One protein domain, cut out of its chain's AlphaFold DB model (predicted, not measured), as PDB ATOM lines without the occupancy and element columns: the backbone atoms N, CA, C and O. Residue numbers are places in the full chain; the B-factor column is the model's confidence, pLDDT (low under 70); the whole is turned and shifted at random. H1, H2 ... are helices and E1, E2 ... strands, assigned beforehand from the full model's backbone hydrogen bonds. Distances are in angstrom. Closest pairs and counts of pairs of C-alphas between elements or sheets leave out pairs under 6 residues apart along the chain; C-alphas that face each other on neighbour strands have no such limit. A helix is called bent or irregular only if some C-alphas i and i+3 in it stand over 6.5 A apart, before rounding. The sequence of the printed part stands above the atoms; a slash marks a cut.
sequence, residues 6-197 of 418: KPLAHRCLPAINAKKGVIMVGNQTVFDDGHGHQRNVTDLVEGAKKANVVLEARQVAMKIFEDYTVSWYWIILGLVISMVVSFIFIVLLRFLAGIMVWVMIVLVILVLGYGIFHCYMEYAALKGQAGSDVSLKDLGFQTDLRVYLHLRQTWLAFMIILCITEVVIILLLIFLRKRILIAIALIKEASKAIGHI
ATOM      1  N   LYS A   6      -6.258  35.457  69.704       70.31
ATOM      2  CA  LYS A   6      -5.990  36.218  68.480       70.31
ATOM      3  C   LYS A   6      -7.297  36.793  67.926       70.31
ATOM      4  O   LYS A   6      -8.306  36.084  67.909       70.31
ATOM      5  N   PRO A   7      -7.293  38.045  67.444       63.72
ATOM      6  CA  PRO A   7      -8.463  38.624  66.801       63.72
ATOM      7  C   PRO A   7      -8.708  37.975  65.427       63.72
ATOM      8  O   PRO A   7      -7.805  37.916  64.593       63.72
ATOM      9  N   LEU A   8      -9.938  37.517  65.174       61.19
ATOM     10  CA  LEU A   8     -10.433  37.076  63.866       61.19
ATOM     11  C   LEU A   8     -11.891  37.534  63.707       61.19
ATOM     12  O   LEU A   8     -12.731  37.225  64.548       61.19
ATOM     13  N   ALA A   9     -12.202  38.270  62.635       56.47
ATOM     14  CA  ALA A   9     -13.558  38.759  62.334       56.47
ATOM     15  C   ALA A   9     -14.247  39.498  63.507       56.47
ATOM     16  O   ALA A   9     -15.395  39.215  63.840       56.47
ATOM     17  N   HIS A  10     -13.528  40.429  64.148       55.88
ATOM     18  CA  HIS A  10     -13.978  41.173  65.339       55.88
ATOM     19  C   HIS A  10     -14.331  40.303  66.562       55.88
ATOM     20  O   HIS A  10     -14.978  40.778  67.491       55.88
ATOM     21  N   ARG A  11     -13.886  39.040  66.595       63.00
ATOM     22  CA  ARG A  11     -13.981  38.149  67.758       63.00
ATOM     23  C   ARG A  11     -12.590  37.732  68.228       63.00
ATOM     24  O   ARG A  11     -11.656  37.664  67.431       63.00
ATOM     25  N   CYS A  12     -12.458  37.425  69.513       68.31
ATOM     26  CA  CYS A  12     -11.231  36.877  70.087       68.31
ATOM     27  C   CYS A  12     -11.305  35.348  70.061       68.31
ATOM     28  O   CYS A  12     -12.087  34.755  70.799       68.31
ATOM     29  N   LEU A  13     -10.508  34.707  69.204       72.19
ATOM     30  CA  LEU A  13     -10.370  33.251  69.191       72.19
ATOM     31  C   LEU A  13      -9.208  32.825  70.090       72.19
ATOM     32  O   LEU A  13      -8.167  33.484  70.063       72.19
ATOM     33  N   PRO A  14      -9.323  31.720  70.843       72.06
ATOM     34  CA  PRO A  14      -8.201  31.187  71.606       72.06
ATOM     35  C   PRO A  14      -7.015  30.874  70.684       72.06
ATOM     36  O   PRO A  14      -7.187  30.338  69.590       72.06
ATOM     37  N   ALA A  15      -5.802  31.205  71.114       68.12
ATOM     38  CA  ALA A  15      -4.586  30.921  70.376       68.12
ATOM     39  C   ALA A  15      -4.343  29.410  70.357       68.12
ATOM     40  O   ALA A  15      -4.246  28.748  71.394       68.12
ATOM     41  N   ILE A  16      -4.252  28.882  69.141       73.56
ATOM     42  CA  ILE A  16      -4.118  27.459  68.875       73.56
ATOM     43  C   ILE A  16      -2.633  27.127  68.715       73.56
ATOM     44  O   ILE A  16      -1.950  27.735  67.890       73.56
ATOM     45  N   ASN A  17      -2.144  26.147  69.474       71.12
ATOM     46  CA  ASN A  17      -0.778  25.639  69.394       71.12
ATOM     47  C   ASN A  17      -0.783  24.179  68.933       71.12
ATOM     48  O   ASN A  17      -1.576  23.368  69.408       71.12
ATOM     49  N   ALA A  18       0.138  23.829  68.035       70.62
ATOM     50  CA  ALA A  18       0.362  22.452  67.612       70.62
ATOM     51  C   ALA A  18       1.654  21.920  68.248       70.62
ATOM     52  O   ALA A  18       2.742  22.423  67.974       70.62
ATOM     53  N   LYS A  19       1.552  20.882  69.087       63.75
ATOM     54  CA  LYS A  19       2.708  20.117  69.589       63.75
ATOM     55  C   LYS A  19       2.569  18.676  69.112       63.75
ATOM     56  O   LYS A  19       1.559  18.038  69.382       63.75
ATOM     57  N   LYS A  20       3.578  18.166  68.394       61.84
ATOM     58  CA  LYS A  20       3.599  16.794  67.838       61.84
ATOM     59  C   LYS A  20       2.332  16.426  67.030       61.84
ATOM     60  O   LYS A  20       1.841  15.310  67.128       61.84
ATOM     61  N   GLY A  21       1.786  17.368  66.255       66.25
ATOM     62  CA  GLY A  21       0.622  17.132  65.385       66.25
ATOM     63  C   GLY A  21      -0.751  17.178  66.069       66.25
ATOM     64  O   GLY A  21      -1.758  17.124  65.372       66.25
ATOM     65  N   VAL A  22      -0.818  17.336  67.397       67.62
ATOM     66  CA  VAL A  22      -2.081  17.499  68.136       67.62
ATOM     67  C   VAL A  22      -2.370  18.986  68.334       67.62
ATOM     68  O   VAL A  22      -1.505  19.743  68.783       67.62
ATOM     69  N   ILE A  23      -3.585  19.397  67.967       74.88
ATOM     70  CA  ILE A  23      -4.038  20.786  68.019       74.88
ATOM     71  C   ILE A  23      -4.621  21.078  69.407       74.88
ATOM     72  O   ILE A  23      -5.537  20.385  69.847       74.88
ATOM     73  N   MET A  24      -4.087  22.084  70.102       73.62
ATOM     74  CA  MET A  24      -4.428  22.388  71.495       73.62
ATOM     75  C   MET A  24      -4.668  23.884  71.705       73.62
ATOM     76  O   MET A  24      -4.050  24.721  71.046       73.62
ATOM     77  N   VAL A  25      -5.525  24.224  72.666       70.06
ATOM     78  CA  VAL A  25      -5.680  25.589  73.184       70.06
ATOM     79  C   VAL A  25      -4.984  25.629  74.543       70.06
ATOM     80  O   VAL A  25      -5.373  24.937  75.483       70.06
ATOM     81  N   GLY A  26      -3.881  26.375  74.642       72.75
ATOM     82  CA  GLY A  26      -2.979  26.267  75.794       72.75
ATOM     83  C   GLY A  26      -2.302  24.887  75.865       72.75
ATOM     84  O   GLY A  26      -1.516  24.551  74.980       72.75
ATOM     85  N   ASN A  27      -2.604  24.105  76.911       71.12
ATOM     86  CA  ASN A  27      -2.083  22.743  77.146       71.12
ATOM     87  C   ASN A  27      -3.172  21.647  77.091       71.12
ATOM     88  O   ASN A  27      -2.880  20.497  77.407       71.12
ATOM     89  N   GLN A  28      -4.415  21.986  76.733       71.56
ATOM     90  CA  GLN A  28      -5.539  21.047  76.716       71.56
ATOM     91  C   GLN A  28      -6.115  20.888  75.301       71.56
ATOM     92  O   GLN A  28      -6.079  21.808  74.479       71.56
ATOM     93  N   THR A  29      -6.636  19.694  75.015       74.31
ATOM     94  CA  THR A  29      -7.315  19.337  73.753       74.31
ATOM     95  C   THR A  29      -8.803  19.686  73.758       74.31
ATOM     96  O   THR A  29      -9.474  19.562  72.734       74.31
ATOM     97  N   VAL A  30      -9.307  20.134  74.907       74.12
ATOM     98  CA  VAL A  30     -10.701  20.487  75.162       74.12
ATOM     99  C   VAL A  30     -10.718  21.877  75.789       74.12
ATOM    100  O   VAL A  30      -9.814  22.217  76.555       74.12
ATOM    101  N   PHE A  31     -11.698  22.695  75.431       75.06
ATOM    102  CA  PHE A  31     -11.890  24.026  75.999       75.06
ATOM    103  C   PHE A  31     -13.347  24.199  76.430       75.06
ATOM    104  O   PHE A  31     -14.250  23.609  75.839       75.06
ATOM    105  N   ASP A  32     -13.563  24.989  77.477       72.75
ATOM    106  CA  ASP A  32     -14.900  25.393  77.910       72.75
ATOM    107  C   ASP A  32     -15.407  26.501  76.980       72.75
ATOM    108  O   ASP A  32     -14.704  27.490  76.748       72.75
ATOM    109  N   ASP A  33     -16.597  26.317  76.410       68.44
ATOM    110  CA  ASP A  33     -17.223  27.290  75.515       68.44
ATOM    111  C   ASP A  33     -17.820  28.509  76.243       68.44
ATOM    112  O   ASP A  33     -18.338  29.415  75.587       68.44
ATOM    113  N   GLY A  34     -17.698  28.568  77.574       67.75
ATOM    114  CA  GLY A  34     -18.203  29.658  78.411       67.75
ATOM    115  C   GLY A  34     -19.648  29.451  78.869       67.75
ATOM    116  O   GLY A  34     -20.150  30.248  79.657       67.75
ATOM    117  N   HIS A  35     -20.295  28.368  78.427       65.69
ATOM    118  CA  HIS A  35     -21.606  27.921  78.899       65.69
ATOM    119  C   HIS A  35     -21.521  26.631  79.737       65.69
ATOM    120  O   HIS A  35     -22.537  25.979  79.977       65.69
ATOM    121  N   GLY A  36     -20.321  26.253  80.199       67.00
ATOM    122  CA  GLY A  36     -20.098  25.058  81.017       67.00
ATOM    123  C   GLY A  36     -20.048  23.761  80.207       67.00
ATOM    124  O   GLY A  36     -20.104  22.668  80.778       67.00
ATOM    125  N   HIS A  37     -19.943  23.850  78.877       72.38
ATOM    126  CA  HIS A  37     -19.778  22.702  77.999       72.38
ATOM    127  C   HIS A  37     -18.344  22.610  77.482       72.38
ATOM    128  O   HIS A  37     -17.787  23.528  76.882       72.38
ATOM    129  N   GLN A  38     -17.747  21.439  77.690       76.56
ATOM    130  CA  GLN A  38     -16.415  21.118  77.204       76.56
ATOM    131  C   GLN A  38     -16.477  20.689  75.732       76.56
ATOM    132  O   GLN A  38     -17.086  19.671  75.402       76.56
ATOM    133  N   ARG A  39     -15.843  21.461  74.842       75.69
ATOM    134  CA  ARG A  39     -15.780  21.192  73.397       75.69
ATOM    135  C   ARG A  39     -14.365  20.890  72.931       75.69
ATOM    136  O   ARG A  39     -13.392  21.472  73.409       75.69
ATOM    137  N   ASN A  40     -14.244  19.993  71.953       80.69
ATOM    138  CA  ASN A  40     -12.952  19.641  71.375       80.69
ATOM    139  C   ASN A  40     -12.378  20.788  70.536       80.69
ATOM    140  O   ASN A  40     -13.069  21.424  69.739       80.69
ATOM    141  N   VAL A  41     -11.067  20.996  70.652       77.94
ATOM    142  CA  VAL A  41     -10.334  22.008  69.873       77.94
ATOM    143  C   VAL A  41     -10.387  21.715  68.366       77.94
ATOM    144  O   VAL A  41     -10.340  22.639  67.556       77.94
ATOM    145  N   THR A  42     -10.557  20.454  67.959       75.50
ATOM    146  CA  THR A  42     -10.737  20.067  66.549       75.50
ATOM    147  C   THR A  42     -11.989  20.678  65.923       75.50
ATOM    148  O   THR A  42     -11.925  21.162  64.794       75.50
ATOM    149  N   ASP A  43     -13.095  20.746  66.667       76.25
ATOM    150  CA  ASP A  43     -14.362  21.300  66.174       76.25
ATOM    151  C   ASP A  43     -14.264  22.823  66.009       76.25
ATOM    152  O   ASP A  43     -14.807  23.402  65.065       76.25
ATOM    153  N   LEU A  44     -13.496  23.474  66.891       73.75
ATOM    154  CA  LEU A  44     -13.166  24.895  66.793       73.75
ATOM    155  C   LEU A  44     -12.322  25.191  65.547       73.75
ATOM    156  O   LEU A  44     -12.592  26.164  64.847       73.75
ATOM    157  N   VAL A  45     -11.328  24.352  65.244       75.56
ATOM    158  CA  VAL A  45     -10.486  24.487  64.042       75.56
ATOM    159  C   VAL A  45     -11.316  24.287  62.778       75.56
ATOM    160  O   VAL A  45     -11.170  25.047  61.821       75.56
ATOM    161  N   GLU A  46     -12.216  23.304  62.764       77.12
ATOM    162  CA  GLU A  46     -13.102  23.072  61.623       77.12
ATOM    163  C   GLU A  46     -14.087  24.238  61.426       77.12
ATOM    164  O   GLU A  46     -14.288  24.701  60.298       77.12
ATOM    165  N   GLY A  47     -14.653  24.768  62.515       71.56
ATOM    166  CA  GLY A  47     -15.501  25.961  62.500       71.56
ATOM    167  C   GLY A  47     -14.757  27.211  62.023       71.56
ATOM    168  O   GLY A  47     -15.248  27.925  61.148       71.56
ATOM    169  N   ALA A  48     -13.540  27.439  62.524       72.19
ATOM    170  CA  ALA A  48     -12.682  28.548  62.110       72.19
ATOM    171  C   ALA A  48     -12.278  28.433  60.633       72.19
ATOM    172  O   ALA A  48     -12.299  29.430  59.915       72.19
ATOM    173  N   LYS A  49     -11.997  27.219  60.142       71.00
ATOM    174  CA  LYS A  49     -11.719  26.962  58.723       71.00
ATOM    175  C   LYS A  49     -12.927  27.300  57.848       71.00
ATOM    176  O   LYS A  49     -12.766  27.971  56.833       71.00
ATOM    177  N   LYS A  50     -14.142  26.901  58.250       70.00
ATOM    178  CA  LYS A  50     -15.388  27.257  57.541       70.00
ATOM    179  C   LYS A  50     -15.631  28.770  57.538       70.00
ATOM    180  O   LYS A  50     -16.003  29.314  56.503       70.00
ATOM    181  N   ALA A  51     -15.387  29.455  58.655       70.12
ATOM    182  CA  ALA A  51     -15.515  30.909  58.745       70.12
ATOM    183  C   ALA A  51     -14.476  31.645  57.881       70.12
ATOM    184  O   ALA A  51     -14.824  32.603  57.191       70.12
ATOM    185  N   ASN A  52     -13.226  31.169  57.861       71.31
ATOM    186  CA  ASN A  52     -12.162  31.753  57.046       71.31
ATOM    187  C   ASN A  52     -12.476  31.655  55.547       71.31
ATOM    188  O   ASN A  52     -12.309  32.630  54.828       71.31
ATOM    189  N   VAL A  53     -13.049  30.534  55.091       71.56
ATOM    190  CA  VAL A  53     -13.504  30.367  53.696       71.56
ATOM    191  C   VAL A  53     -14.566  31.407  53.314       71.56
ATOM    192  O   VAL A  53     -14.534  31.939  52.209       71.56
ATOM    193  N   VAL A  54     -15.505  31.729  54.212       72.12
ATOM    194  CA  VAL A  54     -16.541  32.750  53.953       72.12
ATOM    195  C   VAL A  54     -15.937  34.157  53.890       72.12
ATOM    196  O   VAL A  54     -16.330  34.961  53.043       72.12
ATOM    197  N   LEU A  55     -14.969  34.459  54.760       71.75
ATOM    198  CA  LEU A  55     -14.250  35.736  54.765       71.75
ATOM    199  C   LEU A  55     -13.391  35.909  53.510       71.75
ATOM    200  O   LEU A  55     -13.461  36.958  52.871       71.75
ATOM    201  N   GLU A  56     -12.646  34.874  53.123       75.31
ATOM    202  CA  GLU A  56     -11.879  34.843  51.877       75.31
ATOM    203  C   GLU A  56     -12.800  34.999  50.664       75.31
ATOM    204  O   GLU A  56     -12.522  35.820  49.795       75.31
ATOM    205  N   ALA A  57     -13.948  34.313  50.630       69.31
ATOM    206  CA  ALA A  57     -14.929  34.471  49.556       69.31
ATOM    207  C   ALA A  57     -15.458  35.912  49.456       69.31
ATOM    208  O   ALA A  57     -15.592  36.444  48.354       69.31
ATOM    209  N   ARG A  58     -15.710  36.578  50.592       71.75
ATOM    210  CA  ARG A  58     -16.116  37.991  50.619       71.75
ATOM    211  C   ARG A  58     -15.000  38.912  50.119       71.75
ATOM    212  O   ARG A  58     -15.279  39.835  49.361       71.75
ATOM    213  N   GLN A  59     -13.753  38.671  50.517       75.50
ATOM    214  CA  GLN A  59     -12.600  39.444  50.041       75.50
ATOM    215  C   GLN A  59     -12.369  39.254  48.538       75.50
ATOM    216  O   GLN A  59     -12.126  40.230  47.835       75.50
ATOM    217  N   VAL A  60     -12.488  38.024  48.034       76.50
ATOM    218  CA  VAL A  60     -12.423  37.724  46.598       76.50
ATOM    219  C   VAL A  60     -13.553  38.434  45.854       76.50
ATOM    220  O   VAL A  60     -13.294  39.061  44.834       76.50
ATOM    221  N   ALA A  61     -14.781  38.415  46.379       71.56
ATOM    222  CA  ALA A  61     -15.905  39.130  45.774       71.56
ATOM    223  C   ALA A  61     -15.663  40.648  45.698       71.56
ATOM    224  O   ALA A  61     -15.936  41.256  44.666       71.56
ATOM    225  N   MET A  62     -15.106  41.253  46.754       76.62
ATOM    226  CA  MET A  62     -14.737  42.673  46.753       76.62
ATOM    227  C   MET A  62     -13.651  42.984  45.718       76.62
ATOM    228  O   MET A  62     -13.794  43.951  44.978       76.62
ATOM    229  N   LYS A  63     -12.617  42.137  45.611       81.06
ATOM    230  CA  LYS A  63     -11.572  42.279  44.585       81.06
ATOM    231  C   LYS A  63     -12.135  42.176  43.169       81.06
ATOM    232  O   LYS A  63     -11.798  42.994  42.332       81.06
ATOM    233  N   ILE A  64     -13.042  41.230  42.911       81.00
ATOM    234  CA  ILE A  64     -13.706  41.101  41.603       81.00
ATOM    235  C   ILE A  64     -14.506  42.363  41.267       81.00
ATOM    236  O   ILE A  64     -14.504  42.809  40.122       81.00
ATOM    237  N   PHE A  65     -15.209  42.934  42.248       82.56
ATOM    238  CA  PHE A  65     -15.965  44.164  42.036       82.56
ATOM    239  C   PHE A  65     -15.036  45.336  41.705       82.56
ATOM    240  O   PHE A  65     -15.309  46.071  40.762       82.56
ATOM    241  N   GLU A  66     -13.925  45.472  42.428       86.38
ATOM    242  CA  GLU A  66     -12.890  46.476  42.165       86.38
ATOM    243  C   GLU A  66     -12.246  46.292  40.778       86.38
ATOM    244  O   GLU A  66     -12.155  47.241  40.000       86.38
ATOM    245  N   ASP A  67     -11.912  45.056  40.399       85.44
ATOM    246  CA  ASP A  67     -11.404  44.735  39.062       85.44
ATOM    247  C   ASP A  67     -12.423  45.105  37.969       85.44
ATOM    248  O   ASP A  67     -12.048  45.612  36.905       85.44
ATOM    249  N   TYR A  68     -13.721  44.897  38.225       84.69
ATOM    250  CA  TYR A  68     -14.797  45.253  37.300       84.69
ATOM    251  C   TYR A  68     -14.980  46.771  37.184       84.69
ATOM    252  O   TYR A  68     -15.105  47.276  36.068       84.69
ATOM    253  N   THR A  69     -14.961  47.519  38.293       86.31
ATOM    254  CA  THR A  69     -15.097  48.987  38.258       86.31
ATOM    255  C   THR A  69     -13.913  49.669  37.584       86.31
ATOM    256  O   THR A  69     -14.095  50.724  36.979       86.31
ATOM    257  N   VAL A  70     -12.725  49.061  37.617       90.44
ATOM    258  CA  VAL A  70     -11.558  49.545  36.872       90.44
ATOM    259  C   VAL A  70     -11.608  49.107  35.405       90.44
ATOM    260  O   VAL A  70     -11.297  49.905  34.527       90.44
ATOM    261  N   SER A  71     -12.028  47.876  35.099       90.62
ATOM    262  CA  SER A  71     -11.878  47.285  33.753       90.62
ATOM    263  C   SER A  71     -13.122  47.362  32.859       90.62
ATOM    264  O   SER A  71     -13.062  46.933  31.704       90.62
ATOM    265  N   TRP A  72     -14.251  47.895  33.339       88.44
ATOM    266  CA  TRP A  72     -15.531  47.884  32.609       88.44
ATOM    267  C   TRP A  72     -15.443  48.472  31.191       88.44
ATOM    268  O   TRP A  72     -16.060  47.937  30.269       88.44
ATOM    269  N   TYR A  73     -14.644  49.525  30.984       90.81
ATOM    270  CA  TYR A  73     -14.490  50.149  29.668       90.81
ATOM    271  C   TYR A  73     -13.758  49.236  28.671       90.81
ATOM    272  O   TYR A  73     -14.169  49.160  27.514       90.81
ATOM    273  N   TRP A  74     -12.744  48.476  29.108       92.31
ATOM    274  CA  TRP A  74     -12.078  47.463  28.277       92.31
ATOM    275  C   TRP A  74     -13.014  46.305  27.939       92.31
ATOM    276  O   TRP A  74     -12.993  45.810  26.812       92.31
ATOM    277  N   ILE A  75     -13.861  45.896  28.890       87.69
ATOM    278  CA  ILE A  75     -14.868  44.848  28.670       87.69
ATOM    279  C   ILE A  75     -15.859  45.301  27.594       87.69
ATOM    280  O   ILE A  75     -16.105  44.568  26.637       87.69
ATOM    281  N   ILE A  76     -16.388  46.524  27.706       88.00
ATOM    282  CA  ILE A  76     -17.302  47.087  26.704       88.00
ATOM    283  C   ILE A  76     -16.605  47.224  25.351       88.00
ATOM    284  O   ILE A  76     -17.173  46.824  24.337       88.00
ATOM    285  N   LEU A  77     -15.368  47.724  25.316       92.44
ATOM    286  CA  LEU A  77     -14.604  47.846  24.078       92.44
ATOM    287  C   LEU A  77     -14.408  46.481  23.400       92.44
ATOM    288  O   LEU A  77     -14.669  46.347  22.206       92.44
ATOM    289  N   GLY A  78     -14.021  45.453  24.159       91.75
ATOM    290  CA  GLY A  78     -13.876  44.088  23.657       91.75
ATOM    291  C   GLY A  78     -15.191  43.504  23.134       91.75
ATOM    292  O   GLY A  78     -15.209  42.882  22.070       91.75
ATOM    293  N   LEU A  79     -16.307  43.753  23.828       86.06
ATOM    294  CA  LEU A  79     -17.643  43.347  23.379       86.06
ATOM    295  C   LEU A  79     -18.037  44.038  22.069       86.06
ATOM    296  O   LEU A  79     -18.533  43.374  21.160       86.06
ATOM    297  N   VAL A  80     -17.773  45.340  21.938       87.31
ATOM    298  CA  VAL A  80     -18.059  46.099  20.713       87.31
ATOM    299  C   VAL A  80     -17.192  45.609  19.554       87.31
ATOM    300  O   VAL A  80     -17.722  45.359  18.474       87.31
ATOM    301  N   ILE A  81     -15.890  45.396  19.767       91.31
ATOM    302  CA  ILE A  81     -14.992  44.848  18.738       91.31
ATOM    303  C   ILE A  81     -15.477  43.463  18.295       91.31
ATOM    304  O   ILE A  81     -15.622  43.220  17.099       91.31
ATOM    305  N   SER A  82     -15.792  42.572  19.239       87.31
ATOM    306  CA  SER A  82     -16.325  41.234  18.945       87.31
ATOM    307  C   SER A  82     -17.634  41.298  18.151       87.31
ATOM    308  O   SER A  82     -17.813  40.565  17.175       87.31
ATOM    309  N   MET A  83     -18.530  42.222  18.511       82.81
ATOM    310  CA  MET A  83     -19.783  42.461  17.800       82.81
ATOM    311  C   MET A  83     -19.539  42.932  16.361       82.81
ATOM    312  O   MET A  83     -20.156  42.405  15.436       82.81
ATOM    313  N   VAL A  84     -18.620  43.878  16.155       86.44
ATOM    314  CA  VAL A  84     -18.262  44.396  14.826       86.44
ATOM    315  C   VAL A  84     -17.616  43.307  13.973       86.44
ATOM    316  O   VAL A  84     -18.033  43.105  12.835       86.44
ATOM    317  N   VAL A  85     -16.660  42.551  14.518       87.75
ATOM    318  CA  VAL A  85     -16.024  41.420  13.824       87.75
ATOM    319  C   VAL A  85     -17.064  40.362  13.446       87.75
ATOM    320  O   VAL A  85     -17.071  39.886  12.313       87.75
ATOM    321  N   SER A  86     -17.990  40.042  14.354       84.56
ATOM    322  CA  SER A  86     -19.089  39.107  14.086       84.56
ATOM    323  C   SER A  86     -20.014  39.624  12.983       84.56
ATOM    324  O   SER A  86     -20.386  38.872  12.088       84.56
ATOM    325  N   PHE A  87     -20.353  40.914  12.993       82.00
ATOM    326  CA  PHE A  87     -21.169  41.524  11.945       82.00
ATOM    327  C   PHE A  87     -20.462  41.493  10.585       82.00
ATOM    328  O   PHE A  87     -21.055  41.056   9.599       82.00
ATOM    329  N   ILE A  88     -19.178  41.869  10.537       84.75
ATOM    330  CA  ILE A  88     -18.340  41.777   9.333       84.75
ATOM    331  C   ILE A  88     -18.322  40.336   8.819       84.75
ATOM    332  O   ILE A  88     -18.545  40.117   7.633       84.75
ATOM    333  N   PHE A  89     -18.132  39.348   9.695       82.81
ATOM    334  CA  PHE A  89     -18.139  37.935   9.320       82.81
ATOM    335  C   PHE A  89     -19.458  37.516   8.656       82.81
ATOM    336  O   PHE A  89     -19.447  36.897   7.591       82.81
ATOM    337  N   ILE A  90     -20.609  37.896   9.220       78.69
ATOM    338  CA  ILE A  90     -21.907  37.543   8.629       78.69
ATOM    339  C   ILE A  90     -22.141  38.298   7.305       78.69
ATOM    340  O   ILE A  90     -22.695  37.740   6.358       78.69
ATOM    341  N   VAL A  91     -21.666  39.539   7.179       79.62
ATOM    342  CA  VAL A  91     -21.709  40.277   5.906       79.62
ATOM    343  C   VAL A  91     -20.801  39.626   4.855       79.62
ATOM    344  O   VAL A  91     -21.208  39.483   3.704       79.62
ATOM    345  N   LEU A  92     -19.609  39.155   5.225       80.75
ATOM    346  CA  LEU A  92     -18.700  38.439   4.325       80.75
ATOM    347  C   LEU A  92     -19.288  37.103   3.842       80.75
ATOM    348  O   LEU A  92     -19.069  36.724   2.687       80.75
ATOM    349  N   LEU A  93     -20.096  36.421   4.672       74.38
ATOM    350  CA  LEU A  93     -20.823  35.198   4.285       74.38
ATOM    351  C   LEU A  93     -21.749  35.447   3.089       74.38
ATOM    352  O   LEU A  93     -22.005  34.529   2.314       74.38
ATOM    353  N   ARG A  94     -22.214  36.684   2.893       74.75
ATOM    354  CA  ARG A  94     -23.066  37.060   1.762       74.75
ATOM    355  C   ARG A  94     -22.330  36.977   0.428       74.75
ATOM    356  O   ARG A  94     -22.845  36.385  -0.515       74.75
ATOM    357  N   PHE A  95     -21.156  37.596   0.343       74.31
ATOM    358  CA  PHE A  95     -20.475  37.810  -0.934       74.31
ATOM    359  C   PHE A  95     -19.650  36.595  -1.365       74.31
ATOM    360  O   PHE A  95     -19.513  36.329  -2.556       74.31
ATOM    361  N   LEU A  96     -19.096  35.853  -0.399       81.81
ATOM    362  CA  LEU A  96     -18.022  34.888  -0.643       81.81
ATOM    363  C   LEU A  96     -18.191  33.608   0.197       81.81
ATOM    364  O   LEU A  96     -17.198  33.025   0.622       81.81
ATOM    365  N   ALA A  97     -19.428  33.142   0.427       77.75
ATOM    366  CA  ALA A  97     -19.745  31.968   1.260       77.75
ATOM    367  C   ALA A  97     -18.806  30.763   1.041       77.75
ATOM    368  O   ALA A  97     -18.290  30.190   1.996       77.75
ATOM    369  N   GLY A  98     -18.556  30.390  -0.220       82.12
ATOM    370  CA  GLY A  98     -17.682  29.260  -0.545       82.12
ATOM    371  C   GLY A  98     -16.206  29.525  -0.248       82.12
ATOM    372  O   GLY A  98     -15.542  28.673   0.330       82.12
ATOM    373  N   ILE A  99     -15.704  30.712  -0.601       87.31
ATOM    374  CA  ILE A  99     -14.310  31.102  -0.348       87.31
ATOM    375  C   ILE A  99     -14.061  31.210   1.156       87.31
ATOM    376  O   ILE A  99     -13.045  30.724   1.637       87.31
ATOM    377  N   MET A 100     -15.015  31.748   1.917       86.56
ATOM    378  CA  MET A 100     -14.891  31.862   3.365       86.56
ATOM    379  C   MET A 100     -14.661  30.511   4.039       86.56
ATOM    380  O   MET A 100     -13.800  30.421   4.907       86.56
ATOM    381  N   VAL A 101     -15.403  29.464   3.664       87.62
ATOM    382  CA  VAL A 101     -15.224  28.138   4.276       87.62
ATOM    383  C   VAL A 101     -13.786  27.651   4.081       87.62
ATOM    384  O   VAL A 101     -13.173  27.177   5.033       87.62
ATOM    385  N   TRP A 102     -13.211  27.848   2.890       90.19
ATOM    386  CA  TRP A 102     -11.806  27.525   2.630       90.19
ATOM    387  C   TRP A 102     -10.839  28.400   3.429       90.19
ATOM    388  O   TRP A 102      -9.908  27.862   4.024       90.19
ATOM    389  N   VAL A 103     -11.077  29.713   3.509       90.81
ATOM    390  CA  VAL A 103     -10.264  30.619   4.340       90.81
ATOM    391  C   VAL A 103     -10.289  30.187   5.806       90.81
ATOM    392  O   VAL A 103      -9.240  30.161   6.436       90.81
ATOM    393  N   MET A 104     -11.443  29.791   6.345       89.56
ATOM    394  CA  MET A 104     -11.563  29.327   7.732       89.56
ATOM    395  C   MET A 104     -10.845  27.996   7.958       89.56
ATOM    396  O   MET A 104     -10.178  27.838   8.976       89.56
ATOM    397  N   ILE A 105     -10.936  27.057   7.010       91.81
ATOM    398  CA  ILE A 105     -10.192  25.791   7.075       91.81
ATOM    399  C   ILE A 105      -8.682  26.066   7.107       91.81
ATOM    400  O   ILE A 105      -7.983  25.547   7.974       91.81
ATOM    401  N   VAL A 106      -8.192  26.919   6.204       93.94
ATOM    402  CA  VAL A 106      -6.774  27.298   6.143       93.94
ATOM    403  C   VAL A 106      -6.351  28.045   7.408       93.94
ATOM    404  O   VAL A 106      -5.301  27.747   7.964       93.94
ATOM    405  N   LEU A 107      -7.172  28.972   7.904       93.50
ATOM    406  CA  LEU A 107      -6.885  29.736   9.116       93.50
ATOM    407  C   LEU A 107      -6.746  28.829  10.343       93.50
ATOM    408  O   LEU A 107      -5.825  29.023  11.128       93.50
ATOM    409  N   VAL A 108      -7.623  27.833  10.505       93.81
ATOM    410  CA  VAL A 108      -7.546  26.882  11.628       93.81
ATOM    411  C   VAL A 108      -6.239  26.085  11.583       93.81
ATOM    412  O   VAL A 108      -5.553  26.013  12.600       93.81
ATOM    413  N   ILE A 109      -5.862  25.573  10.407       95.38
ATOM    414  CA  ILE A 109      -4.584  24.873  10.178       95.38
ATOM    415  C   ILE A 109      -3.398  25.792  10.506       95.38
ATOM    416  O   ILE A 109      -2.462  25.397  11.198       95.38
ATOM    417  N   LEU A 110      -3.439  27.056  10.066       96.19
ATOM    418  CA  LEU A 110      -2.364  28.017  10.326       96.19
ATOM    419  C   LEU A 110      -2.231  28.368  11.810       96.19
ATOM    420  O   LEU A 110      -1.114  28.458  12.309       96.19
ATOM    421  N   VAL A 111      -3.342  28.564  12.524       95.62
ATOM    422  CA  VAL A 111      -3.328  28.883  13.960       95.62
ATOM    423  C   VAL A 111      -2.795  27.707  14.775       95.62
ATOM    424  O   VAL A 111      -1.993  27.912  15.685       95.62
ATOM    425  N   LEU A 112      -3.189  26.477  14.441       94.06
ATOM    426  CA  LEU A 112      -2.660  25.276  15.089       94.06
ATOM    427  C   LEU A 112      -1.177  25.067  14.762       94.06
ATOM    428  O   LEU A 112      -0.386  24.823  15.671       94.06
ATOM    429  N   GLY A 113      -0.776  25.270  13.503       95.62
ATOM    430  CA  GLY A 113       0.626  25.262  13.084       95.62
ATOM    431  C   GLY A 113       1.472  26.311  13.815       95.62
ATOM    432  O   GLY A 113       2.552  25.995  14.315       95.62
ATOM    433  N   TYR A 114       0.961  27.537  13.960       96.25
ATOM    434  CA  TYR A 114       1.595  28.583  14.766       96.25
ATOM    435  C   TYR A 114       1.676  28.187  16.245       96.25
ATOM    436  O   TYR A 114       2.707  28.398  16.873       96.25
ATOM    437  N   GLY A 115       0.632  27.562  16.798       94.44
ATOM    438  CA  GLY A 115       0.639  27.037  18.165       94.44
ATOM    439  C   GLY A 115       1.729  25.985  18.387       94.44
ATOM    440  O   GLY A 115       2.437  26.045  19.392       94.44
ATOM    441  N   ILE A 116       1.922  25.067  17.433       95.19
ATOM    442  CA  ILE A 116       3.010  24.075  17.454       95.19
ATOM    443  C   ILE A 116       4.369  24.780  17.410       95.19
ATOM    444  O   ILE A 116       5.242  24.476  18.224       95.19
ATOM    445  N   PHE A 117       4.536  25.751  16.508       95.69
ATOM    446  CA  PHE A 117       5.765  26.534  16.389       95.69
ATOM    447  C   PHE A 117       6.082  27.317  17.672       95.69
ATOM    448  O   PHE A 117       7.205  27.259  18.164       95.69
ATOM    449  N   HIS A 118       5.092  27.989  18.259       94.44
ATOM    450  CA  HIS A 118       5.243  28.719  19.515       94.44
ATOM    451  C   HIS A 118       5.615  27.781  20.670       94.44
ATOM    452  O   HIS A 118       6.520  28.082  21.441       94.44
ATOM    453  N   CYS A 119       4.966  26.615  20.779       92.94
ATOM    454  CA  CYS A 119       5.321  25.628  21.802       92.94
ATOM    455  C   CYS A 119       6.749  25.100  21.617       92.94
ATOM    456  O   CYS A 119       7.449  24.882  22.602       92.94
ATOM    457  N   TYR A 120       7.189  24.911  20.370       92.94
ATOM    458  CA  TYR A 120       8.563  24.521  20.064       92.94
ATOM    459  C   TYR A 120       9.572  25.610  20.453       92.94
ATOM    460  O   TYR A 120      10.585  25.300  21.077       92.94
ATOM    461  N   MET A 121       9.284  26.873  20.121       92.38
ATOM    462  CA  MET A 121      10.119  28.021  20.485       92.38
ATOM    463  C   MET A 121      10.285  28.130  22.000       92.38
ATOM    464  O   MET A 121      11.410  28.226  22.483       92.38
ATOM    465  N   GLU A 122       9.190  28.033  22.753       89.94
ATOM    466  CA  GLU A 122       9.227  28.122  24.213       89.94
ATOM    467  C   GLU A 122       9.939  26.913  24.841       89.94
ATOM    468  O   GLU A 122      10.772  27.057  25.735       89.94
ATOM    469  N   TYR A 123       9.703  25.708  24.309       88.19
ATOM    470  CA  TYR A 123      10.438  24.500  24.694       88.19
ATOM    471  C   TYR A 123      11.952  24.645  24.467       88.19
ATOM    472  O   TYR A 123      12.749  24.215  25.305       88.19
ATOM    473  N   ALA A 124      12.354  25.247  23.345       88.12
ATOM    474  CA  ALA A 124      13.751  25.503  23.019       88.12
ATOM    475  C   ALA A 124      14.357  26.605  23.902       88.12
ATOM    476  O   ALA A 124      15.492  26.451  24.344       88.12
ATOM    477  N   ALA A 125      13.607  27.665  24.217       87.44
ATOM    478  CA  ALA A 125      14.042  28.728  25.125       87.44
ATOM    479  C   ALA A 125      14.265  28.208  26.556       87.44
ATOM    480  O   ALA A 125      15.230  28.579  27.218       87.44
ATOM    481  N   LEU A 126      13.418  27.282  27.015       84.06
ATOM    482  CA  LEU A 126      13.534  26.640  28.328       84.06
ATOM    483  C   LEU A 126      14.654  25.586  28.398       84.06
ATOM    484  O   LEU A 126      14.973  25.097  29.487       84.06
ATOM    485  N   LYS A 127      15.269  25.230  27.262       76.25
ATOM    486  CA  LYS A 127      16.381  24.275  27.167       76.25
ATOM    487  C   LYS A 127      17.698  24.947  27.585       76.25
ATOM    488  O   LYS A 127      18.477  25.388  26.750       76.25
ATOM    489  N   GLY A 128      17.944  24.993  28.893       71.31
ATOM    490  CA  GLY A 128      19.164  25.563  29.486       71.31
ATOM    491  C   GLY A 128      18.930  26.369  30.767       71.31
ATOM    492  O   GLY A 128      19.887  26.694  31.464       71.31
ATOM    493  N   GLN A 129      17.671  26.654  31.109       79.56
ATOM    494  CA  GLN A 129      17.306  27.345  32.343       79.56
ATOM    495  C   GLN A 129      17.391  26.380  33.542       79.56
ATOM    496  O   GLN A 129      16.787  25.308  33.535       79.56
ATOM    497  N   ALA A 130      18.110  26.748  34.606       67.62
ATOM    498  CA  ALA A 130      18.149  25.937  35.825       67.62
ATOM    499  C   ALA A 130      16.749  25.873  36.474       67.62
ATOM    500  O   ALA A 130      16.158  26.906  36.778       67.62
ATOM    501  N   GLY A 131      16.217  24.661  36.680       69.19
ATOM    502  CA  GLY A 131      14.904  24.424  37.303       69.19
ATOM    503  C   GLY A 131      13.734  24.149  36.342       69.19
ATOM    504  O   GLY A 131      12.664  23.774  36.813       69.19
ATOM    505  N   SER A 132      13.915  24.253  35.019       70.62
ATOM    506  CA  SER A 132      12.868  23.932  34.022       70.62
ATOM    507  C   SER A 132      12.722  22.428  33.721       70.62
ATOM    508  O   SER A 132      11.740  22.014  33.097       70.62
ATOM    509  N   ASP A 133      13.667  21.611  34.205       72.62
ATOM    510  CA  ASP A 133      13.791  20.165  33.944       72.62
ATOM    511  C   ASP A 133      13.156  19.269  35.024       72.62
ATOM    512  O   ASP A 133      13.300  18.046  34.982       72.62
ATOM    513  N   VAL A 134      12.435  19.854  35.985       73.38
ATOM    514  CA  VAL A 134      11.730  19.091  37.026       73.38
ATOM    515  C   VAL A 134      10.557  18.326  36.405       73.38
ATOM    516  O   VAL A 134       9.785  18.874  35.618       73.38
ATOM    517  N   SER A 135      10.419  17.045  36.753       67.19
ATOM    518  CA  SER A 135       9.355  16.180  36.238       67.19
ATOM    519  C   SER A 135       8.002  16.542  36.847       67.19
ATOM    520  O   SER A 135       7.888  16.784  38.050       67.19
ATOM    521  N   LEU A 136       6.936  16.488  36.041       65.50
ATOM    522  CA  LEU A 136       5.559  16.752  36.487       65.50
ATOM    523  C   LEU A 136       5.113  15.850  37.660       65.50
ATOM    524  O   LEU A 136       4.201  16.205  38.403       65.50
ATOM    525  N   LYS A 137       5.748  14.679  37.826       65.81
ATOM    526  CA  LYS A 137       5.479  13.740  38.927       65.81
ATOM    527  C   LYS A 137       6.029  14.216  40.274       65.81
ATOM    528  O   LYS A 137       5.435  13.887  41.295       65.81
ATOM    529  N   ASP A 138       7.100  15.008  40.270       66.19
ATOM    530  CA  ASP A 138       7.777  15.461  41.491       66.19
ATOM    531  C   ASP A 138       7.128  16.727  42.081       66.19
ATOM    532  O   ASP A 138       7.253  16.999  43.271       66.19
ATOM    533  N   LEU A 139       6.382  17.482  41.265       66.00
ATOM    534  CA  LEU A 139       5.718  18.737  41.653       66.00
ATOM    535  C   LEU A 139       4.361  18.547  42.361       66.00
ATOM    536  O   LEU A 139       3.845  19.489  42.967       66.00
ATOM    537  N   GLY A 140       3.776  17.346  42.312       67.12
ATOM    538  CA  GLY A 140       2.420  17.098  42.811       67.12
ATOM    539  C   GLY A 140       1.338  17.909  42.071       67.12
ATOM    540  O   GLY A 140       1.588  18.555  41.051       67.12
ATOM    541  N   PHE A 141       0.096  17.857  42.565       55.59
ATOM    542  CA  PHE A 141      -1.010  18.663  42.028       55.59
ATOM    543  C   PHE A 141      -1.002  20.044  42.699       55.59
ATOM    544  O   PHE A 141      -1.451  20.196  43.834       55.59
ATOM    545  N   GLN A 142      -0.465  21.044  42.004       67.44
ATOM    546  CA  GLN A 142      -0.500  22.448  42.414       67.44
ATOM    547  C   GLN A 142      -1.698  23.134  41.740       67.44
ATOM    548  O   GLN A 142      -2.038  22.827  40.601       67.44
ATOM    549  N   THR A 143      -2.362  24.069  42.421       65.38
ATOM    550  CA  THR A 143      -3.489  24.830  41.839       65.38
ATOM    551  C   THR A 143      -3.037  26.012  40.978       65.38
ATOM    552  O   THR A 143      -3.863  26.633  40.313       65.38
ATOM    553  N   ASP A 144      -1.739  26.325  40.974       69.38
ATOM    554  CA  ASP A 144      -1.176  27.474  40.270       69.38
ATOM    555  C   ASP A 144      -0.699  27.107  38.853       69.38
ATOM    556  O   ASP A 144       0.343  26.480  38.649       69.38
ATOM    557  N   LEU A 145      -1.459  27.540  37.843       72.94
ATOM    558  CA  LEU A 145      -1.188  27.284  36.418       72.94
ATOM    559  C   LEU A 145       0.166  27.841  35.943       72.94
ATOM    560  O   LEU A 145       0.765  27.307  35.010       72.94
ATOM    561  N   ARG A 146       0.680  28.888  36.600       77.56
ATOM    562  CA  ARG A 146       1.955  29.535  36.243       77.56
ATOM    563  C   ARG A 146       3.163  28.629  36.452       77.56
ATOM    564  O   ARG A 146       4.117  28.725  35.684       77.56
ATOM    565  N   VAL A 147       3.112  27.743  37.449       78.19
ATOM    566  CA  VAL A 147       4.188  26.779  37.731       78.19
ATOM    567  C   VAL A 147       4.326  25.798  36.568       78.19
ATOM    568  O   VAL A 147       5.429  25.528  36.103       78.19
ATOM    569  N   TYR A 148       3.195  25.340  36.029       76.25
ATOM    570  CA  TYR A 148       3.174  24.452  34.871       76.25
ATOM    571  C   TYR A 148       3.670  25.141  33.592       76.25
ATOM    572  O   TYR A 148       4.326  24.491  32.787       76.25
ATOM    573  N   LEU A 149       3.430  26.442  33.406       81.44
ATOM    574  CA  LEU A 149       3.912  27.185  32.229       81.44
ATOM    575  C   LEU A 149       5.433  27.429  32.217       81.44
ATOM    576  O   LEU A 149       5.986  27.669  31.151       81.44
ATOM    577  N   HIS A 150       6.123  27.338  33.359       81.69
ATOM    578  CA  HIS A 150       7.591  27.463  33.427       81.69
ATOM    579  C   HIS A 150       8.326  26.133  33.190       81.69
ATOM    580  O   HIS A 150       9.557  26.095  33.147       81.69
ATOM    581  N   LEU A 151       7.589  25.029  33.061       83.00
ATOM    582  CA  LEU A 151       8.161  23.695  32.960       83.00
ATOM    583  C   LEU A 151       8.425  23.320  31.500       83.00
ATOM    584  O   LEU A 151       7.554  23.446  30.648       83.00
ATOM    585  N   ARG A 152       9.594  22.753  31.195       83.38
ATOM    586  CA  ARG A 152       9.905  22.317  29.824       83.38
ATOM    587  C   ARG A 152       8.984  21.181  29.356       83.38
ATOM    588  O   ARG A 152       8.588  21.112  28.193       83.38
ATOM    589  N   GLN A 153       8.634  20.274  30.269       83.81
ATOM    590  CA  GLN A 153       7.836  19.085  29.963       83.81
ATOM    591  C   GLN A 153       6.394  19.415  29.535       83.81
ATOM    592  O   GLN A 153       5.811  18.670  28.748       83.81
ATOM    593  N   THR A 154       5.815  20.521  30.012       86.44
ATOM    594  CA  THR A 154       4.438  20.923  29.673       86.44
ATOM    595  C   THR A 154       4.347  21.467  28.253       86.44
ATOM    596  O   THR A 154       3.449  21.063  27.520       86.44
ATOM    597  N   TRP A 155       5.317  22.275  27.818       89.44
ATOM    598  CA  TRP A 155       5.409  22.747  26.433       89.44
ATOM    599  C   TRP A 155       5.609  21.600  25.440       89.44
ATOM    600  O   TRP A 155       4.965  21.578  24.391       89.44
ATOM    601  N   LEU A 156       6.410  20.591  25.801       88.25
ATOM    602  CA  LEU A 156       6.540  19.365  25.010       88.25
ATOM    603  C   LEU A 156       5.215  18.588  24.939       88.25
ATOM    604  O   LEU A 156       4.830  18.126  23.865       88.25
ATOM    605  N   ALA A 157       4.490  18.467  26.054       89.19
ATOM    606  CA  ALA A 157       3.186  17.808  26.077       89.19
ATOM    607  C   ALA A 157       2.144  18.558  25.225       89.19
ATOM    608  O   ALA A 157       1.452  17.932  24.422       89.19
ATOM    609  N   PHE A 158       2.064  19.888  25.343       90.81
ATOM    610  CA  PHE A 158       1.183  20.717  24.516       90.81
ATOM    611  C   PHE A 158       1.518  20.601  23.033       90.81
ATOM    612  O   PHE A 158       0.609  20.407  22.231       90.81
ATOM    613  N   MET A 159       2.800  20.621  22.670       92.81
ATOM    614  CA  MET A 159       3.240  20.410  21.292       92.81
ATOM    615  C   MET A 159       2.755  19.057  20.744       92.81
ATOM    616  O   MET A 159       2.173  19.019  19.663       92.81
ATOM    617  N   ILE A 160       2.927  17.953  21.486       93.44
ATOM    618  CA  ILE A 160       2.459  16.620  21.056       93.44
ATOM    619  C   ILE A 160       0.935  16.600  20.879       93.44
ATOM    620  O   ILE A 160       0.443  16.104  19.864       93.44
ATOM    621  N   ILE A 161       0.180  17.155  21.835       93.12
ATOM    622  CA  ILE A 161      -1.289  17.217  21.771       93.12
ATOM    623  C   ILE A 161      -1.746  18.040  20.560       93.12
ATOM    624  O   ILE A 161      -2.649  17.609  19.841       93.12
ATOM    625  N   LEU A 162      -1.119  19.190  20.302       94.25
ATOM    626  CA  LEU A 162      -1.440  20.035  19.152       94.25
ATOM    627  C   LEU A 162      -1.108  19.334  17.830       94.25
ATOM    628  O   LEU A 162      -1.946  19.343  16.936       94.25
ATOM    629  N   CYS A 163       0.034  18.648  17.727       96.25
ATOM    630  CA  CYS A 163       0.387  17.854  16.546       96.25
ATOM    631  C   CYS A 163      -0.629  16.738  16.265       96.25
ATOM    632  O   CYS A 163      -1.073  16.581  15.129       96.25
ATOM    633  N   ILE A 164      -1.030  15.968  17.284       95.94
ATOM    634  CA  ILE A 164      -2.051  14.918  17.123       95.94
ATOM    635  C   ILE A 164      -3.377  15.540  16.677       95.94
ATOM    636  O   ILE A 164      -4.017  15.036  15.754       95.94
ATOM    637  N   THR A 165      -3.778  16.643  17.311       93.50
ATOM    638  CA  THR A 165      -5.015  17.359  16.976       93.50
ATOM    639  C   THR A 165      -5.006  17.843  15.523       93.50
ATOM    640  O   THR A 165      -5.976  17.613  14.802       93.50
ATOM    641  N   GLU A 166      -3.900  18.433  15.069       95.50
ATOM    642  CA  GLU A 166      -3.705  18.903  13.695       95.50
ATOM    643  C   GLU A 166      -3.815  17.755  12.681       95.50
ATOM    644  O   GLU A 166      -4.574  17.835  11.717       95.50
ATOM    645  N   VAL A 167      -3.136  16.633  12.941       95.94
ATOM    646  CA  VAL A 167      -3.204  15.435  12.090       95.94
ATOM    647  C   VAL A 167      -4.636  14.902  12.002       95.94
ATOM    648  O   VAL A 167      -5.113  14.593  10.909       95.94
ATOM    649  N   VAL A 168      -5.351  14.820  13.128       95.56
ATOM    650  CA  VAL A 168      -6.754  14.382  13.154       95.56
ATOM    651  C   VAL A 168      -7.639  15.329  12.344       95.56
ATOM    652  O   VAL A 168      -8.464  14.859  11.563       95.56
ATOM    653  N   ILE A 169      -7.461  16.648  12.473       93.88
ATOM    654  CA  ILE A 169      -8.222  17.640  11.700       93.88
ATOM    655  C   ILE A 169      -7.950  17.485  10.201       93.88
ATOM    656  O   ILE A 169      -8.902  17.405   9.425       93.88
ATOM    657  N   ILE A 170      -6.688  17.365   9.780       94.75
ATOM    658  CA  ILE A 170      -6.325  17.156   8.370       94.75
ATOM    659  C   ILE A 170      -6.956  15.867   7.830       94.75
ATOM    660  O   ILE A 170      -7.563  15.878   6.756       94.75
ATOM    661  N   LEU A 171      -6.886  14.763   8.582       95.06
ATOM    662  CA  LEU A 171      -7.535  13.506   8.200       95.06
ATOM    663  C   LEU A 171      -9.052  13.685   8.049       95.06
ATOM    664  O   LEU A 171      -9.617  13.273   7.033       95.06
ATOM    665  N   LEU A 172      -9.716  14.345   9.004       92.69
ATOM    666  CA  LEU A 172     -11.149  14.641   8.920       92.69
ATOM    667  C   LEU A 172     -11.488  15.480   7.681       92.69
ATOM    668  O   LEU A 172     -12.470  15.178   7.003       92.69
ATOM    669  N   LEU A 173     -10.675  16.481   7.334       92.94
ATOM    670  CA  LEU A 173     -10.872  17.300   6.132       92.94
ATOM    671  C   LEU A 173     -10.750  16.471   4.844       92.94
ATOM    672  O   LEU A 173     -11.575  16.621   3.937       92.94
ATOM    673  N   ILE A 174      -9.783  15.550   4.775       94.00
ATOM    674  CA  ILE A 174      -9.593  14.652   3.624       94.00
ATOM    675  C   ILE A 174     -10.779  13.684   3.489       94.00
ATOM    676  O   ILE A 174     -11.369  13.571   2.408       94.00
ATOM    677  N   PHE A 175     -11.172  13.009   4.576       95.56
ATOM    678  CA  PHE A 175     -12.255  12.019   4.554       95.56
ATOM    679  C   PHE A 175     -13.634  12.652   4.330       95.56
ATOM    680  O   PHE A 175     -14.467  12.101   3.606       95.56
ATOM    681  N   LEU A 176     -13.885  13.830   4.906       93.31
ATOM    682  CA  LEU A 176     -15.174  14.515   4.816       93.31
ATOM    683  C   LEU A 176     -15.278  15.454   3.609       93.31
ATOM    684  O   LEU A 176     -16.315  16.099   3.460       93.31
ATOM    685  N   ARG A 177     -14.295  15.483   2.692       93.38
ATOM    686  CA  ARG A 177     -14.275  16.380   1.514       93.38
ATOM    687  C   ARG A 177     -15.602  16.427   0.750       93.38
ATOM    688  O   ARG A 177     -16.097  17.500   0.421       93.38
ATOM    689  N   LYS A 178     -16.233  15.266   0.524       92.69
ATOM    690  CA  LYS A 178     -17.522  15.177  -0.185       92.69
ATOM    691  C   LYS A 178     -18.654  15.827   0.616       92.69
ATOM    692  O   LYS A 178     -19.480  16.527   0.044       92.69
ATOM    693  N   ARG A 179     -18.675  15.634   1.939       93.31
ATOM    694  CA  ARG A 179     -19.663  16.263   2.829       93.31
ATOM    695  C   ARG A 179     -19.430  17.769   2.956       93.31
ATOM    696  O   ARG A 179     -20.402  18.513   2.983       93.31
ATOM    697  N   ILE A 180     -18.171  18.216   2.969       90.31
ATOM    698  CA  ILE A 180     -17.805  19.640   3.000       90.31
ATOM    699  C   ILE A 180     -18.320  20.353   1.745       90.31
ATOM    700  O   ILE A 180     -18.903  21.423   1.862       90.31
ATOM    701  N   LEU A 181     -18.202  19.745   0.561       89.75
ATOM    702  CA  LEU A 181     -18.754  20.324  -0.672       89.75
ATOM    703  C   LEU A 181     -20.281  20.483  -0.619       89.75
ATOM    704  O   LEU A 181     -20.801  21.526  -1.011       89.75
ATOM    705  N   ILE A 182     -20.994  19.488  -0.080       92.19
ATOM    706  CA  ILE A 182     -22.447  19.584   0.135       92.19
ATOM    707  C   ILE A 182     -22.760  20.712   1.126       92.19
ATOM    708  O   ILE A 182     -23.647  21.524   0.875       92.19
ATOM    709  N   ALA A 183     -22.005  20.812   2.223       89.50
ATOM    710  CA  ALA A 183     -22.173  21.882   3.201       89.50
ATOM    711  C   ALA A 183     -21.921  23.272   2.587       89.50
ATOM    712  O   ALA A 183     -22.697  24.190   2.836       89.50
ATOM    713  N   ILE A 184     -20.901  23.427   1.736       89.06
ATOM    714  CA  ILE A 184     -20.630  24.677   1.009       89.06
ATOM    715  C   ILE A 184     -21.809  25.044   0.102       89.06
ATOM    716  O   ILE A 184     -22.216  26.207   0.079       89.06
ATOM    717  N   ALA A 185     -22.388  24.075  -0.613       90.06
ATOM    718  CA  ALA A 185     -23.573  24.311  -1.436       90.06
ATOM    719  C   ALA A 185     -24.768  24.784  -0.587       90.06
ATOM    720  O   ALA A 185     -25.409  25.772  -0.934       90.06
ATOM    721  N   LEU A 186     -25.008  24.154   0.570       88.19
ATOM    722  CA  LEU A 186     -26.061  24.566   1.506       88.19
ATOM    723  C   LEU A 186     -25.838  25.986   2.050       88.19
ATOM    724  O   LEU A 186     -26.771  26.787   2.064       88.19
ATOM    725  N   ILE A 187     -24.610  26.325   2.456       87.50
ATOM    726  CA  ILE A 187     -24.270  27.669   2.955       87.50
ATOM    727  C   ILE A 187     -24.442  28.713   1.843       87.50
ATOM    728  O   ILE A 187     -24.930  29.807   2.113       87.50
ATOM    729  N   LYS A 188     -24.097  28.377   0.593       87.31
ATOM    730  CA  LYS A 188     -24.282  29.264  -0.564       87.31
ATOM    731  C   LYS A 188     -25.760  29.548  -0.850       87.31
ATOM    732  O   LYS A 188     -26.100  30.670  -1.208       87.31
ATOM    733  N   GLU A 189     -26.646  28.569  -0.687       88.12
ATOM    734  CA  GLU A 189     -28.089  28.809  -0.826       88.12
ATOM    735  C   GLU A 189     -28.668  29.581   0.369       88.12
ATOM    736  O   GLU A 189     -29.481  30.489   0.187       88.12
ATOM    737  N   ALA A 190     -28.198  29.298   1.587       85.75
ATOM    738  CA  ALA A 190     -28.584  30.057   2.775       85.75
ATOM    739  C   ALA A 190     -28.131  31.527   2.694       85.75
ATOM    740  O   ALA A 190     -28.879  32.428   3.076       85.75
ATOM    741  N   SER A 191     -26.938  31.803   2.152       85.44
ATOM    742  CA  SER A 191     -26.420  33.170   2.024       85.44
ATOM    743  C   SER A 191     -27.233  34.019   1.044       85.44
ATOM    744  O   SER A 191     -27.432  35.209   1.294       85.44
ATOM    745  N   LYS A 192     -27.788  33.416  -0.018       84.69
ATOM    746  CA  LYS A 192     -28.751  34.089  -0.907       84.69
ATOM    747  C   LYS A 192     -30.015  34.497  -0.149       84.69
ATOM    748  O   LYS A 192     -30.445  35.640  -0.271       84.69
ATOM    749  N   ALA A 193     -30.570  33.603   0.673       84.50
ATOM    750  CA  ALA A 193     -31.752  33.899   1.488       84.50
ATOM    751  C   ALA A 193     -31.505  35.066   2.462       84.50
ATOM    752  O   ALA A 193     -32.313  35.990   2.551       84.50
ATOM    753  N   ILE A 194     -30.352  35.067   3.136       84.88
ATOM    754  CA  ILE A 194     -29.916  36.168   4.012       84.88
ATOM    755  C   ILE A 194     -29.778  37.479   3.222       84.88
ATOM    756  O   ILE A 194     -30.134  38.544   3.725       84.88
ATOM    757  N   GLY A 195     -29.321  37.411   1.968       80.19
ATOM    758  CA  GLY A 195     -29.236  38.562   1.067       80.19
ATOM    759  C   GLY A 195     -30.582  39.241   0.787       80.19
ATOM    760  O   GLY A 195     -30.608  40.461   0.637       80.19
ATOM    761  N   HIS A 196     -31.683  38.482   0.766       83.38
ATOM    762  CA  HIS A 196     -33.042  39.015   0.612       83.38
ATOM    763  C   HIS A 196     -33.666  39.462   1.945       83.38
ATOM    764  O   HIS A 196     -34.466  40.393   1.966       83.38
ATOM    765  N   ILE A 197     -33.284  38.847   3.070       84.94
ATOM    766  CA  ILE A 197     -33.762  39.204   4.417       84.94
ATOM    767  C   ILE A 197     -32.648  39.924   5.182       84.94
ATOM    768  O   ILE A 197     -32.125  39.413   6.174       84.94
TER     769      ILE A 197
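AT A GLANCE: This is residues 6 to 197 of the 418 residues of an uncharacterized protein of Paroedura picta (UniProt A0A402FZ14). A very long, kinked helical arm, H1a, runs from a small, loose head of three strand hairpins to a far end where helix H1 bends and turns back as H1b, so that the two arms open as a V. H3 packs side by side on H1b, H4 packs across the bend, and the short H2 lies near the other end of the H1b and H3 pair, after a long loop. The printed part has 192 residues, with six named strands followed by four named helices, E1 to E6 and then H1 to H4; each hairpin, E1 - E2, E3 - E4 and E5 - E6, is an antiparallel sheet of two strands. The class is mostly helix, and the whole is extended, with a radius of gyration of the C-alphas of 29.1 A and spans of 83 by 49 by 31 A.

HOW THE PARTS SIT: E3, residues 16 to 19, and E4, residues 22 to 25, form an antiparallel hairpin at 142 degrees; N 17 and O 24 are within hydrogen-bond range at 2.9 A. E2, residues 11 to 14, runs on into E3 at 19 degrees across a break of 1 residue. With E1, residues 6 to 8, E2 forms an antiparallel hairpin, where N 6 and O 13 are within hydrogen-bond range at 2.8 A. E5, residues 30 to 32, and E6, residues 38 to 40, form the third antiparallel hairpin, with N 31 and O 39 at 2.9 A. The closest C-alphas of E4 and E5 are those of Val 25 and Phe 31, 7.0 A apart. H1, residues 41 to 125, was assigned as one helix by its hydrogen bonds but is bent: C-alphas 95 and 98 are 9.0 A apart. Its arms are H1a, residues 41 to 95, and H1b, residues 98 to 125. H1a is irregular, with C-alphas 70 and 73 at 7.8 A, and has a kink of 62 degrees near residue 71. The closest C-alphas of E4 and H1a are those of Met 24 and Val 41, 6.1 A apart. H1a and H1b are close but not clearly touching, at a steep tilt of 44 degrees, opposite ways; their closest C-alphas are those of Leu 93 and Met 100, 6.9 A apart. H3, residues 152 to 175, touches H1b at a shallow tilt of 22 degrees, opposite ways, with the C-alphas of Ile 116 and Met 159 closest at 5.3 A. H4, residues 177 to 196, touches H1a about perpendicular, at 74 degrees, with its residues 191 to 195 alone; the C-alphas of Arg 94 and Ser 191 are closest at 5.1 A. H4 also touches H1b at a steep tilt of 60 degrees, with its residues 184 to 188 alone; the C-alphas of Gly 98 and Ile 184 are closest at 5.7 A. H2, residues 145 to 149, is close to H3 but not clearly touching, with the C-alphas of Tyr 148 and Thr 154 closest at 6.4 A. H1a and H3 are apart. Every O i to N i+4 pair is within hydrogen-bond range in H2, H3 and H4; in H1a 47 of 51 are, and in H1b 23 of 24.

IN THESE COORDINATES: E1 begins at C-alpha 6, (-5.990, 36.218, 68.480). H1a measures 73.3 A from C-alpha 41, (-10.334, 22.008, 69.873), to C-alpha 95. H1b measures 40.8 A, H3 35.2 A and H4 29.4 A, ending at C-alpha 196, (-33.042, 39.015, 0.612).

THE WHOLE: The two C-alphas farthest apart are those of Asn 27 and His 196, at 84.1 A. The printed part has no cut. The link from H1 to H2, residues 126 to 144, is long; the other links are tight. Residues 56 to 88 of H1a stand free. The mean pLDDT of the printed part is 81.3; 28 residues are under 70, among them residues 7 to 12 and 135 to 144.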